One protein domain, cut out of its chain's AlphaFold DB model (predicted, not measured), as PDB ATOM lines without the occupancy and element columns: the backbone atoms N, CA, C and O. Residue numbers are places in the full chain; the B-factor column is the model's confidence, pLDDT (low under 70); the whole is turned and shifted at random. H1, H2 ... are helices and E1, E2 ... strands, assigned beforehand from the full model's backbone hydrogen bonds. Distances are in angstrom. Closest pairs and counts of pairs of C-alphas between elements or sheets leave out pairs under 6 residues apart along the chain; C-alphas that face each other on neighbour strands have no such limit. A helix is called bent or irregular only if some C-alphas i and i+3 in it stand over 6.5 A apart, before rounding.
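This is residues 3 to 107 of the 115 residues of an uncharacterized protein of Auraticoccus cholistanensis (UniProt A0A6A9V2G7). One long helix, H2, folds back on itself into two arms, H2a and H2b, side by side, and a head of loops at the open end of this pair holds the short strand E1. The short helix H1 leads from the head into H2a and packs on the last part of H2b. The printed part has 105 residues with one named strand and two named helices, in the order E1, H1, H2; the class is mostly helix. The whole is a loose rod, with a radius of gyration of the C-alphas of 17.8 A and spans of 59 by 26 by 22 A.

Start at E1, residues 6 to 9, which pairs with no named strand; its residues 8 to 9 pair antiparallel with residues 14 to 15. Go on to H1, residues 52 to 58, which is apart from E1. H2, residues 60 to 104, was assigned as one helix by its hydrogen bonds but is bent: C-alphas 77 and 80 are 9.5 A apart. Its arms H2a, residues 60 to 77, and H2b, residues 80 to 104, touch, closest at the C-alphas of Gly 67 and Gly 91, 3.9 A. They run opposite ways at a shallow tilt of 33 degrees, only just short of steep. H2b touches H1 with residues 98 to 103 alone, closest at the C-alphas of Cys 55 and Cys 102, 5.8 A. H1 and H2a meet only through their link. In H1 and H2b every O i to N i+4 pair is within hydrogen-bond range; in H2a 12 of 14 are.

Find C-alpha 6 at (225.108, 229.029, 320.679), where E1 begins; E1 and H1 each measure 10.0 A from first to last C-alpha. From C-alpha 60 at (212.029, 235.222, 342.292) H2a runs 27.3 A, and H2b runs 35.9 A to C-alpha 104 at (216.139, 221.746, 333.083).

Look at Thr 11 and Gly 77 for the two C-alphas farthest apart, 60.0 A. The printed part has no cut; E1 to H1 is a long link of 42 residues, H1 to H2 a tight one. Residue 24 and residues 104 to 107 have pLDDT under 70.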
ATOM      1  N   TYR A   3     227.862 225.612 323.252       82.38
ATOM      2  CA  TYR A   3     227.169 225.777 324.533       82.38
ATOM      3  C   TYR A   3     225.669 225.911 324.279       82.38
ATOM      4  O   TYR A   3     225.220 226.946 323.790       82.38
ATOM      5  N   GLY A   4     224.914 224.856 324.601       81.00
ATOM      6  CA  GLY A   4     223.463 224.816 324.417       81.00
ATOM      7  C   GLY A   4     223.048 225.215 323.000       81.00
ATOM      8  O   GLY A   4     223.302 224.452 322.073       81.00
ATOM      9  N   ALA A   5     222.445 226.393 322.841       80.12
ATOM     10  CA  ALA A   5     221.967 226.917 321.559       80.12
ATOM     11  C   ALA A   5     222.988 227.748 320.753       80.12
ATOM     12  O   ALA A   5     222.702 228.113 319.612       80.12
ATOM     13  N   ARG A   6     224.157 228.099 321.317       88.56
ATOM     14  CA  ARG A   6     225.108 229.029 320.679       88.56
ATOM     15  C   ARG A   6     226.558 228.550 320.668       88.56
ATOM     16  O   ARG A   6     227.021 227.777 321.508       88.56
ATOM     17  N   TYR A   7     227.333 229.090 319.727       89.50
ATOM     18  CA  TYR A   7     228.783 228.894 319.661       89.50
ATOM     19  C   TYR A   7     229.535 230.001 320.403       89.50
ATOM     20  O   TYR A   7     229.399 231.186 320.094       89.50
ATOM     21  N   TYR A   8     230.381 229.593 321.344       89.44
ATOM     22  CA  TYR A   8     231.253 230.433 322.159       89.44
ATOM     23  C   TYR A   8     232.684 230.471 321.603       89.44
ATOM     24  O   TYR A   8     233.278 229.415 321.342       89.44
ATOM     25  N   ASP A   9     233.259 231.664 321.467       92.38
ATOM     26  CA  ASP A   9     234.674 231.856 321.144       92.38
ATOM     27  C   ASP A   9     235.479 232.123 322.432       92.38
ATOM     28  O   ASP A   9     235.344 233.187 323.041       92.38
ATOM     29  N   PRO A  10     236.348 231.188 322.865       87.56
ATOM     30  CA  PRO A  10     237.171 231.382 324.055       87.56
ATOM     31  C   PRO A  10     238.262 232.446 323.890       87.56
ATOM     32  O   PRO A  10     238.811 232.893 324.892       87.56
ATOM     33  N   THR A  11     238.596 232.840 322.659       91.75
ATOM     34  CA  THR A  11     239.599 233.876 322.384       91.75
ATOM     35  C   THR A  11     239.058 235.255 322.738       91.75
ATOM     36  O   THR A  11     239.770 236.070 323.319       91.75
ATOM     37  N   THR A  12     237.794 235.514 322.392       89.44
ATOM     38  CA  THR A  12     237.119 236.791 322.656       89.44
ATOM     39  C   THR A  12     236.314 236.783 323.951       89.44
ATOM     40  O   THR A  12     236.036 237.851 324.490       89.44
ATOM     41  N   GLY A  13     235.945 235.608 324.467       89.25
ATOM     42  CA  GLY A  13     235.128 235.482 325.673       89.25
ATOM     43  C   GLY A  13     233.637 235.739 325.441       89.25
ATOM     44  O   GLY A  13     232.924 236.101 326.376       89.25
ATOM     45  N   THR A  14     233.155 235.585 324.206       91.75
ATOM     46  CA  THR A  14     231.784 235.943 323.812       91.75
ATOM     47  C   THR A  14     231.133 234.860 322.961       91.75
ATOM     48  O   THR A  14     231.804 234.022 322.354       91.75
ATOM     49  N   PHE A  15     229.806 234.897 322.867       92.31
ATOM     50  CA  PHE A  15     229.102 234.162 321.826       92.31
ATOM     51  C   PHE A  15     229.376 234.782 320.455       92.31
ATOM     52  O   PHE A  15     229.574 235.987 320.310       92.31
ATOM     53  N   THR A  16     229.398 233.927 319.441       91.19
ATOM     54  CA  THR A  16     229.577 234.302 318.028       91.19
ATOM     55  C   THR A  16     228.255 234.667 317.355       91.19
ATOM     56  O   THR A  16     228.243 235.255 316.277       91.19
ATOM     57  N   GLN A  17     227.140 234.333 318.005       89.88
ATOM     58  CA  GLN A  17     225.776 234.537 317.533       89.88
ATOM     59  C   GLN A  17     225.029 235.437 318.512       89.88
ATOM     60  O   GLN A  17     225.235 235.365 319.727       89.88
ATOM     61  N   GLN A  18     224.154 236.277 317.969       86.75
ATOM     62  CA  GLN A  18     223.294 237.135 318.766       86.75
ATOM     63  C   GLN A  18     222.249 236.295 319.507       86.75
ATOM     64  O   GLN A  18     221.641 235.408 318.913       86.75
ATOM     65  N   ASP A  19     222.014 236.600 320.781       84.06
ATOM     66  CA  ASP A  19     220.955 235.974 321.573       84.06
ATOM     67  C   ASP A  19     219.571 236.226 320.976       84.06
ATOM     68  O   ASP A  19     219.277 237.365 320.615       84.06
ATOM     69  N   SER A  20     218.705 235.217 320.907       82.50
ATOM     70  CA  SER A  20     217.297 235.397 320.537       82.50
ATOM     71  C   SER A  20     216.450 235.987 321.667       82.50
ATOM     72  O   SER A  20     215.388 236.541 321.380       82.50
ATOM     73  N   LEU A  21     216.895 235.898 322.927       73.88
ATOM     74  CA  LEU A  21     216.254 236.588 324.043       73.88
ATOM     75  C   LEU A  21     216.361 238.102 323.852       73.88
ATOM     76  O   LEU A  21     217.445 238.689 323.868       73.88
ATOM     77  N   ASP A  22     215.205 238.740 323.684       73.06
ATOM     78  CA  ASP A  22     215.080 240.192 323.640       73.06
ATOM     79  C   ASP A  22     214.621 240.709 325.005       73.06
ATOM     80  O   ASP A  22     213.432 240.897 325.270       73.06
ATOM     81  N   ALA A  23     215.591 240.893 325.901       72.31
ATOM     82  CA  ALA A  23     215.382 241.398 327.255       72.31
ATOM     83  C   ALA A  23     216.121 242.737 327.466       72.31
ATOM     84  O   ALA A  23     217.048 242.820 328.269       72.31
ATOM     85  N   PRO A  24     215.730 243.825 326.774       69.56
ATOM     86  CA  PRO A  24     216.477 245.089 326.783       69.56
ATOM     87  C   PRO A  24     216.474 245.806 328.141       69.56
ATOM     88  O   PRO A  24     217.279 246.708 328.367       69.56
ATOM     89  N   LEU A  25     215.558 245.430 329.038       79.56
ATOM     90  CA  LEU A  25     215.472 245.953 330.404       79.56
ATOM     91  C   LEU A  25     216.216 245.087 331.425       79.56
ATOM     92  O   LEU A  25     216.305 245.484 332.585       79.56
ATOM     93  N   ASP A  26     216.733 243.926 331.015       76.38
ATOM     94  CA  ASP A  26     217.561 243.085 331.867       76.38
ATOM     95  C   ASP A  26     219.033 243.504 331.701       76.38
ATOM     96  O   ASP A  26     219.642 243.248 330.657       76.38
ATOM     97  N   PRO A  27     219.644 244.150 332.709       74.88
ATOM     98  CA  PRO A  27     221.036 244.575 332.627       74.88
ATOM     99  C   PRO A  27     222.008 243.399 332.457       74.88
ATOM    100  O   PRO A  27     223.103 243.600 331.930       74.88
ATOM    101  N   LEU A  28     221.622 242.184 332.861       73.38
ATOM    102  CA  LEU A  28     222.441 240.980 332.733       73.38
ATOM    103  C   LEU A  28     222.435 240.416 331.300       73.38
ATOM    104  O   LEU A  28     223.396 239.758 330.906       73.38
ATOM    105  N   ASN A  29     221.404 240.742 330.509       73.50
ATOM    106  CA  ASN A  29     221.226 240.329 329.111       73.50
ATOM    107  C   ASN A  29     221.307 241.495 328.105       73.50
ATOM    108  O   ASN A  29     221.099 241.315 326.904       73.50
ATOM    109  N   ALA A  30     221.675 242.697 328.559       78.44
ATOM    110  CA  ALA A  30     221.793 243.879 327.703       78.44
ATOM    111  C   ALA A  30     222.820 243.704 326.564       78.44
ATOM    112  O   ALA A  30     222.656 244.265 325.479       78.44
ATOM    113  N   ASN A  31     223.876 242.908 326.785       86.12
ATOM    114  CA  ASN A  31     224.790 242.486 325.726       86.12
ATOM    115  C   ASN A  31     224.387 241.099 325.206       86.12
ATOM    116  O   ASN A  31     224.750 240.082 325.790       86.12
ATOM    117  N   ARG A  32     223.734 241.067 324.040       87.81
ATOM    118  CA  ARG A  32     223.254 239.840 323.373       87.81
ATOM    119  C   ARG A  32     224.361 238.905 322.854       87.81
ATOM    120  O   ARG A  32     224.052 237.882 322.257       87.81
ATOM    121  N   TYR A  33     225.633 239.238 323.055       89.62
ATOM    122  CA  TYR A  33     226.776 238.361 322.764       89.62
ATOM    123  C   TYR A  33     227.544 237.951 324.028       89.62
ATOM    124  O   TYR A  33     228.518 237.202 323.940       89.62
ATOM    125  N   ALA A  34     227.158 238.452 325.203       89.94
ATOM    126  CA  ALA A  34     227.871 238.172 326.438       89.94
ATOM    127  C   ALA A  34     227.694 236.715 326.859       89.94
ATOM    128  O   ALA A  34     226.580 236.210 326.936       89.94
ATOM    129  N   TYR A  35     228.801 236.068 327.207       88.81
ATOM    130  CA  TYR A  35     228.752 234.824 327.959       88.81
ATOM    131  C   TYR A  35     228.609 235.139 329.450       88.81
ATOM    132  O   TYR A  35     229.292 236.028 329.966       88.81
ATOM    133  N   ALA A  36     227.724 234.415 330.142       88.69
ATOM    134  CA  ALA A  36     227.564 234.488 331.595       88.69
ATOM    135  C   ALA A  36     227.372 235.925 332.150       88.69
ATOM    136  O   ALA A  36     227.886 236.264 333.218       88.69
ATOM    137  N   GLY A  37     226.681 236.800 331.407       86.69
ATOM    138  CA  GLY A  37     226.462 238.200 331.802       86.69
ATOM    139  C   GLY A  37     227.744 239.042 331.909       86.69
ATOM    140  O   GLY A  37     227.778 240.006 332.668       86.69
ATOM    141  N   ASN A  38     228.808 238.679 331.180       89.06
ATOM    142  CA  ASN A  38     230.171 239.227 331.300       89.06
ATOM    143  C   ASN A  38     230.852 238.982 332.661       89.06
ATOM    144  O   ASN A  38     231.869 239.610 332.951       89.06
ATOM    145  N   ASP A  39     230.343 238.054 333.473       89.94
ATOM    146  CA  ASP A  39     230.978 237.634 334.725       89.94
ATOM    147  C   ASP A  39     231.155 236.104 334.772       89.94
ATOM    148  O   ASP A  39     230.512 235.411 335.564       89.94
ATOM    149  N   PRO A  40     232.029 235.538 333.919       88.44
ATOM    150  CA  PRO A  40     232.236 234.091 333.827       88.44
ATOM    151  C   PRO A  40     232.940 233.477 335.046       88.44
ATOM    152  O   PRO A  40     233.099 232.261 335.106       88.44
ATOM    153  N   ILE A  41     233.404 234.299 335.995       90.44
ATOM    154  CA  ILE A  41     234.000 233.823 337.249       90.44
ATOM    155  C   ILE A  41     232.894 233.401 338.218       90.44
ATOM    156  O   ILE A  41     233.017 232.365 338.870       90.44
ATOM    157  N   ASN A  42     231.819 234.192 338.301       89.25
ATOM    158  CA  ASN A  42     230.718 233.945 339.232       89.25
ATOM    159  C   ASN A  42     229.507 233.279 338.572       89.25
ATOM    160  O   ASN A  42     228.688 232.674 339.264       89.25
ATOM    161  N   ASN A  43     229.384 233.381 337.249       88.69
ATOM    162  CA  ASN A  43     228.241 232.890 336.496       88.69
ATOM    163  C   ASN A  43     228.653 231.855 335.450       88.69
ATOM    164  O   ASN A  43     229.775 231.808 334.952       88.69
ATOM    165  N   THR A  44     227.697 231.016 335.078       88.44
ATOM    166  CA  THR A  44     227.834 230.053 333.987       88.44
ATOM    167  C   THR A  44     226.535 230.056 333.201       88.44
ATOM    168  O   THR A  44     225.458 230.134 333.798       88.44
ATOM    169  N   ASP A  45     226.650 229.991 331.878       87.56
ATOM    170  CA  ASP A  45     225.531 229.892 330.941       87.56
ATOM    171  C   ASP A  45     225.621 228.546 330.197       87.56
ATOM    172  O   ASP A  45     226.325 228.440 329.189       87.56
ATOM    173  N   PRO A  46     224.993 227.478 330.727       84.00
ATOM    174  CA  PRO A  46     224.983 226.172 330.074       84.00
ATOM    175  C   PRO A  46     223.999 226.096 328.898       84.00
ATOM    176  O   PRO A  46     224.193 225.278 328.001       84.00
ATOM    177  N   THR A  47     222.945 226.921 328.916       82.00
ATOM    178  CA  THR A  47     221.860 226.927 327.919       82.00
ATOM    179  C   THR A  47     222.269 227.656 326.644       82.00
ATOM    180  O   THR A  47     221.739 227.389 325.566       82.00
ATOM    181  N   GLY A  48     223.220 228.579 326.762       82.62
ATOM    182  CA  GLY A  48     223.519 229.539 325.723       82.62
ATOM    183  C   GLY A  48     222.407 230.570 325.566       82.62
ATOM    184  O   GLY A  48     222.279 231.095 324.471       82.62
ATOM    185  N   TYR A  49     221.623 230.880 326.599       81.69
ATOM    186  CA  TYR A  49     220.546 231.885 326.557       81.69
ATOM    187  C   TYR A  49     220.633 232.865 327.719       81.69
ATOM    188  O   TYR A  49     220.556 234.072 327.540       81.69
ATOM    189  N   GLU A  50     220.804 232.354 328.930       85.00
ATOM    190  CA  GLU A  50     220.985 233.188 330.105       85.00
ATOM    191  C   GLU A  50     221.798 232.432 331.148       85.00
ATOM    192  O   GLU A  50     221.774 231.202 331.239       85.00
ATOM    193  N   SER A  51     222.523 233.173 331.982       86.88
ATOM    194  CA  SER A  51     223.242 232.548 333.088       86.88
ATOM    195  C   SER A  51     222.287 231.932 334.113       86.88
ATOM    196  O   SER A  51     221.189 232.438 334.348       86.88
ATOM    197  N   LEU A  52     222.740 230.889 334.812       85.12
ATOM    198  CA  LEU A  52     221.951 230.255 335.873       85.12
ATOM    199  C   LEU A  52     221.492 231.267 336.940       85.12
ATOM    200  O   LEU A  52     220.367 231.196 337.432       85.12
ATOM    201  N   SER A  53     222.347 232.232 337.285       85.31
ATOM    202  CA  SER A  53     222.008 233.283 338.245       85.31
ATOM    203  C   SER A  53     220.953 234.248 337.702       85.31
ATOM    204  O   SER A  53     220.056 234.613 338.462       85.31
ATOM    205  N   ALA A  54     221.009 234.623 336.418       85.69
ATOM    206  CA  ALA A  54     219.969 235.417 335.753       85.69
ATOM    207  C   ALA A  54     218.611 234.718 335.860       85.69
ATOM    208  O   ALA A  54     217.657 235.296 336.382       85.69
ATOM    209  N   CYS A  55     218.569 233.433 335.505       86.25
ATOM    210  CA  CYS A  55     217.334 232.666 335.536       86.25
ATOM    211  C   CYS A  55     216.753 232.591 336.954       86.25
ATOM    212  O   CYS A  55     215.555 232.812 337.153       86.25
ATOM    213  N   LEU A  56     217.584 232.363 337.979       85.94
ATOM    214  CA  LEU A  56     217.113 232.368 339.368       85.94
ATOM    215  C   LEU A  56     216.556 233.737 339.793       85.94
ATOM    216  O   LEU A  56     215.509 233.783 340.442       85.94
ATOM    217  N   HIS A  57     217.215 234.839 339.421       85.94
ATOM    218  CA  HIS A  57     216.747 236.195 339.735       85.94
ATOM    219  C   HIS A  57     215.421 236.520 339.042       85.94
ATOM    220  O   HIS A  57     214.491 237.013 339.686       85.94
ATOM    221  N   ASN A  58     215.298 236.173 337.763       85.06
ATOM    222  CA  ASN A  58     214.091 236.394 336.969       85.06
ATOM    223  C   ASN A  58     212.896 235.577 337.494       85.06
ATOM    224  O   ASN A  58     211.741 235.983 337.366       85.06
ATOM    225  N   ASN A  59     213.158 234.457 338.176       88.81
ATOM    226  CA  ASN A  59     212.134 233.584 338.738       88.81
ATOM    227  C   ASN A  59     211.811 233.830 340.231       88.81
ATOM    228  O   ASN A  59     211.006 233.087 340.798       88.81
ATOM    229  N   VAL A  60     212.332 234.888 340.875       88.50
ATOM    230  CA  VAL A  60     212.029 235.222 342.292       88.50
ATOM    231  C   VAL A  60     210.523 235.369 342.554       88.50
ATOM    232  O   VAL A  60     210.035 235.020 343.634       88.50
ATOM    233  N   GLY A  61     209.755 235.810 341.553       89.50
ATOM    234  CA  GLY A  61     208.296 235.897 341.638       89.50
ATOM    235  C   GLY A  61     207.617 234.564 341.978       89.50
ATOM    236  O   GLY A  61     206.619 234.561 342.699       89.50
ATOM    237  N   LYS A  62     208.180 233.422 341.552       91.38
ATOM    238  CA  LYS A  62     207.644 232.085 341.867       91.38
ATOM    239  C   LYS A  62     207.747 231.770 343.358       91.38
ATOM    240  O   LYS A  62     206.811 231.213 343.925       91.38
ATOM    241  N   THR A  63     208.831 232.182 344.012       93.38
ATOM    242  CA  THR A  63     209.012 232.047 345.466       93.38
ATOM    243  C   THR A  63     207.962 232.856 346.227       93.38
ATOM    244  O   THR A  63     207.322 232.345 347.146       93.38
ATOM    245  N   VAL A  64     207.734 234.109 345.824       95.44
ATOM    246  CA  VAL A  64     206.746 234.983 346.479       95.44
ATOM    247  C   VAL A  64     205.332 234.443 346.282       95.44
ATOM    248  O   VAL A  64     204.580 234.314 347.248       95.44
ATOM    249  N   LEU A  65     204.980 234.077 345.048       95.69
ATOM    250  CA  LEU A  65     203.668 233.521 344.735       95.69
ATOM    251  C   LEU A  65     203.422 232.211 345.486       95.69
ATOM    252  O   LEU A  65     202.343 232.027 346.044       95.69
ATOM    253  N   GLY A  66     204.430 231.339 345.548       95.69
ATOM    254  CA  GLY A  66     204.377 230.103 346.317       95.69
ATOM    255  C   GLY A  66     204.059 230.368 347.787       95.69
ATOM    256  O   GLY A  66     203.154 229.742 348.334       95.69
ATOM    257  N   GLY A  67     204.728 231.338 348.416       97.19
ATOM    258  CA  GLY A  67     204.465 231.703 349.810       97.19
ATOM    259  C   GLY A  67     203.067 232.288 350.030       97.19
ATOM    260  O   GLY A  67     202.358 231.876 350.946       97.19
ATOM    261  N   LEU A  68     202.622 233.200 349.164       96.94
ATOM    262  CA  LEU A  68     201.280 233.780 349.263       96.94
ATOM    263  C   LEU A  68     200.184 232.723 349.076       96.94
ATOM    264  O   LEU A  68     199.260 232.643 349.886       96.94
ATOM    265  N   ALA A  69     200.306 231.881 348.046       96.75
ATOM    266  CA  ALA A  69     199.355 230.810 347.775       96.75
ATOM    267  C   ALA A  69     199.351 229.770 348.902       96.75
ATOM    268  O   ALA A  69     198.289 229.417 349.412       96.75
ATOM    269  N   GLY A  70     200.531 229.325 349.343       96.44
ATOM    270  CA  GLY A  70     200.664 228.364 350.431       96.44
ATOM    271  C   GLY A  70     200.062 228.882 351.737       96.44
ATOM    272  O   GLY A  70     199.299 228.165 352.383       96.44
ATOM    273  N   GLY A  71     200.337 230.138 352.102       97.31
ATOM    274  CA  GLY A  71     199.780 230.768 353.300       97.31
ATOM    275  C   GLY A  71     198.262 230.949 353.231       97.31
ATOM    276  O   GLY A  71     197.564 230.647 354.200       97.31
ATOM    277  N   ALA A  72     197.733 231.379 352.082       97.00
ATOM    278  CA  ALA A  72     196.294 231.521 351.878       97.00
ATOM    279  C   ALA A  72     195.564 230.172 351.986       97.00
ATOM    280  O   ALA A  72     194.563 230.075 352.692       97.00
ATOM    281  N   ILE A  73     196.085 229.122 351.343       96.62
ATOM    282  CA  ILE A  73     195.468 227.788 351.335       96.62
ATOM    283  C   ILE A  73     195.524 227.152 352.728       96.62
ATOM    284  O   ILE A  73     194.505 226.703 353.253       96.62
ATOM    285  N   ALA A  74     196.699 227.140 353.362       96.31
ATOM    286  CA  ALA A  74     196.869 226.522 354.675       96.31
ATOM    287  C   ALA A  74     196.156 227.304 355.796       96.31
ATOM    288  O   ALA A  74     195.753 226.718 356.804       96.31
ATOM    289  N   GLY A  75     195.943 228.612 355.614       96.75
ATOM    290  CA  GLY A  75     195.206 229.457 356.552       96.75
ATOM    291  C   GLY A  75     193.721 229.101 356.689       96.75
ATOM    292  O   GLY A  75     193.172 229.271 357.776       96.75
ATOM    293  N   ILE A  76     193.084 228.551 355.645       95.31
ATOM    294  CA  ILE A  76     191.649 228.196 355.661       95.31
ATOM    295  C   ILE A  76     191.340 227.176 356.767       95.31
ATOM    296  O   ILE A  76     190.338 227.310 357.466       95.31
ATOM    297  N   GLY A  77     192.199 226.167 356.938       91.75
ATOM    298  CA  GLY A  77     192.016 225.110 357.940       91.75
ATOM    299  C   GLY A  77     192.865 225.277 359.202       91.75
ATOM    300  O   GLY A  77     192.468 224.818 360.268       91.75
ATOM    301  N   GLY A  78     194.031 225.921 359.096       93.50
ATOM    302  CA  GLY A  78     195.008 226.015 360.188       93.50
ATOM    303  C   GLY A  78     195.047 227.359 360.916       93.50
ATOM    304  O   GLY A  78     195.870 227.532 361.820       93.50
ATOM    305  N   GLY A  79     194.217 228.332 360.524       95.06
ATOM    306  CA  GLY A  79     194.229 229.674 361.104       95.06
ATOM    307  C   GLY A  79     195.602 230.358 360.968       95.06
ATOM    308  O   GLY A  79     196.314 230.122 359.986       95.06
ATOM    309  N   PRO A  80     196.024 231.183 361.945       95.69
ATOM    310  CA  PRO A  80     197.310 231.882 361.884       95.69
ATOM    311  C   PRO A  80     198.520 230.944 361.792       95.69
ATOM    312  O   PRO A  80     199.472 231.238 361.075       95.69
ATOM    313  N   ALA A  81     198.479 229.793 362.473       95.12
ATOM    314  CA  ALA A  81     199.551 228.802 362.398       95.12
ATOM    315  C   ALA A  81     199.650 228.206 360.985       95.12
ATOM    316  O   ALA A  81     200.735 228.173 360.410       95.12
ATOM    317  N   GLY A  82     198.508 227.834 360.393       96.88
ATOM    318  CA  GLY A  82     198.432 227.366 359.010       96.88
ATOM    319  C   GLY A  82     198.967 228.391 358.013       96.88
ATOM    320  O   GLY A  82     199.739 228.027 357.134       96.88
ATOM    321  N   MET A  83     198.647 229.675 358.193       96.62
ATOM    322  CA  MET A  83     199.163 230.748 357.338       96.62
ATOM    323  C   MET A  83     200.697 230.815 357.346       96.62
ATOM    324  O   MET A  83     201.308 230.892 356.282       96.62
ATOM    325  N   VAL A  84     201.327 230.743 358.523       97.25
ATOM    326  CA  VAL A  84     202.795 230.785 358.636       97.25
ATOM    327  C   VAL A  84     203.422 229.534 358.025       97.25
ATOM    328  O   VAL A  84     204.334 229.639 357.204       97.25
ATOM    329  N   SER A  85     202.922 228.347 358.376       97.00
ATOM    330  CA  SER A  85     203.450 227.083 357.848       97.00
ATOM    331  C   SER A  85     203.301 226.999 356.330       97.00
ATOM    332  O   SER A  85     204.239 226.622 355.629       97.00
ATOM    333  N   GLY A  86     202.140 227.400 355.814       96.94
ATOM    334  CA  GLY A  86     201.856 227.436 354.388       96.94
ATOM    335  C   GLY A  86     202.730 228.431 353.639       96.94
ATOM    336  O   GLY A  86     203.206 228.107 352.556       96.94
ATOM    337  N   ALA A  87     203.004 229.605 354.214       97.62
ATOM    338  CA  ALA A  87     203.875 230.588 353.580       97.62
ATOM    339  C   ALA A  87     205.321 230.098 353.455       97.62
ATOM    340  O   ALA A  87     205.946 230.277 352.410       97.62
ATOM    341  N   VAL A  88     205.841 229.422 354.482       97.38
ATOM    342  CA  VAL A  88     207.195 228.852 354.447       97.38
ATOM    343  C   VAL A  88     207.282 227.715 353.430       97.38
ATOM    344  O   VAL A  88     208.151 227.733 352.560       97.38
ATOM    345  N   LEU A  89     206.370 226.740 353.504       96.81
ATOM    346  CA  LEU A  89     206.390 225.581 352.607       96.81
ATOM    347  C   LEU A  89     206.108 225.976 351.158       96.81
ATOM    348  O   LEU A  89     206.788 225.508 350.247       96.81
ATOM    349  N   GLY A  90     205.143 226.866 350.950       96.38
ATOM    350  CA  GLY A  90     204.817 227.397 349.638       96.38
ATOM    351  C   GLY A  90     205.969 228.206 349.047       96.38
ATOM    352  O   GLY A  90     206.294 228.031 347.875       96.38
ATOM    353  N   GLY A  91     206.638 229.038 349.852       95.62
ATOM    354  CA  GLY A  91     207.801 229.806 349.413       95.62
ATOM    355  C   GLY A  91     208.965 228.908 348.999       95.62
ATOM    356  O   GLY A  91     209.509 229.064 347.907       95.62
ATOM    357  N   LEU A  92     209.296 227.910 349.823       94.81
ATOM    358  CA  LEU A  92     210.322 226.917 349.495       94.81
ATOM    359  C   LEU A  92     209.963 226.119 348.237       94.81
ATOM    360  O   LEU A  92     210.812 225.950 347.366       94.81
ATOM    361  N   GLY A  93     208.710 225.680 348.101       94.00
ATOM    362  CA  GLY A  93     208.231 225.004 346.893       94.00
ATOM    363  C   GLY A  93     208.366 225.878 345.644       94.00
ATOM    364  O   GLY A  93     208.827 225.402 344.608       94.00
ATOM    365  N   GLY A  94     208.050 227.171 345.755       92.81
ATOM    366  CA  GLY A  94     208.236 228.150 344.685       92.81
ATOM    367  C   GLY A  94     209.703 228.335 344.285       92.81
ATOM    368  O   GLY A  94     210.006 228.365 343.093       92.81
ATOM    369  N   PHE A  95     210.618 228.389 345.256       90.50
ATOM    370  CA  PHE A  95     212.059 228.468 344.992       90.50
ATOM    371  C   PHE A  95     212.591 227.209 344.299       90.50
ATOM    372  O   PHE A  95     213.337 227.307 343.328       90.50
ATOM    373  N   VAL A  96     212.189 226.023 344.763       90.75
ATOM    374  CA  VAL A  96     212.599 224.748 344.151       90.75
ATOM    375  C   VAL A  96     212.067 224.631 342.723       90.75
ATOM    376  O   VAL A  96     212.792 224.208 341.829       90.75
ATOM    377  N   ALA A  97     210.826 225.053 342.474       87.81
ATOM    378  CA  ALA A  97     210.263 225.071 341.127       87.81
ATOM    379  C   ALA A  97     210.991 226.064 340.199       87.81
ATOM    380  O   ALA A  97     211.175 225.782 339.017       87.81
ATOM    381  N   ALA A  98     211.420 227.216 340.726       86.75
ATOM    382  CA  ALA A  98     212.226 228.181 339.984       86.75
ATOM    383  C   ALA A  98     213.595 227.606 339.598       86.75
ATOM    384  O   ALA A  98     213.965 227.646 338.428       86.75
ATOM    385  N   SER A  99     214.325 227.035 340.560       83.81
ATOM    386  CA  SER A  99     215.670 226.506 340.321       83.81
ATOM    387  C   SER A  99     215.675 225.256 339.439       83.81
ATOM    388  O   SER A  99     216.572 225.103 338.612       83.81
ATOM    389  N   ALA A 100     214.660 224.396 339.558       83.31
ATOM    390  CA  ALA A 100     214.506 223.231 338.693       83.31
ATOM    391  C   ALA A 100     214.290 223.623 337.223       83.31
ATOM    392  O   ALA A 100     214.880 222.992 336.352       83.31
ATOM    393  N   GLY A 101     213.509 224.675 336.945       79.62
ATOM    394  CA  GLY A 101     213.323 225.182 335.578       79.62
ATOM    395  C   GLY A 101     214.639 225.652 334.955       79.62
ATOM    396  O   GLY A 101     215.011 225.197 333.881       79.62
ATOM    397  N   CYS A 102     215.409 226.451 335.697       81.00
ATOM    398  CA  CYS A 102     216.703 226.955 335.232       81.00
ATOM    399  C   CYS A 102     217.742 225.851 334.968       81.00
ATOM    400  O   CYS A 102     218.620 226.007 334.124       81.00
ATOM    401  N   GLY A 103     217.671 224.741 335.710       70.00
ATOM    402  CA  GLY A 103     218.527 223.573 335.492       70.00
ATOM    403  C   GLY A 103     218.034 222.645 334.379       70.00
ATOM    404  O   GLY A 103     218.851 221.987 333.744       70.00
ATOM    405  N   TYR A 104     216.724 222.579 334.136       66.19
ATOM    406  CA  TYR A 104     216.139 221.746 333.083       66.19
ATOM    407  C   TYR A 104     216.483 222.283 331.693       66.19
ATOM    408  O   TYR A 104     217.006 221.533 330.871       66.19
ATOM    409  N   ASP A 105     216.316 223.586 331.470       64.31
ATOM    410  CA  ASP A 105     216.647 224.222 330.187       64.31
ATOM    411  C   ASP A 105     218.144 224.080 329.853       64.31
ATOM    412  O   ASP A 105     218.537 224.017 328.690       64.31
ATOM    413  N   ALA A 106     218.995 223.965 330.882       58.91
ATOM    414  CA  ALA A 106     220.434 223.719 330.750       58.91
ATOM    415  C   ALA A 106     220.786 222.295 330.287       58.91
ATOM    416  O   ALA A 106     221.895 222.077 329.799       58.91
ATOM    417  N   ILE A 107     219.883 221.326 330.462       55.69
ATOM    418  CA  ILE A 107     220.120 219.903 330.173       55.69
ATOM    419  C   ILE A 107     219.349 219.452 328.927       55.69
ATOM    420  O   ILE A 107     219.849 218.618 328.174       55.69
TER     421      ILE A 107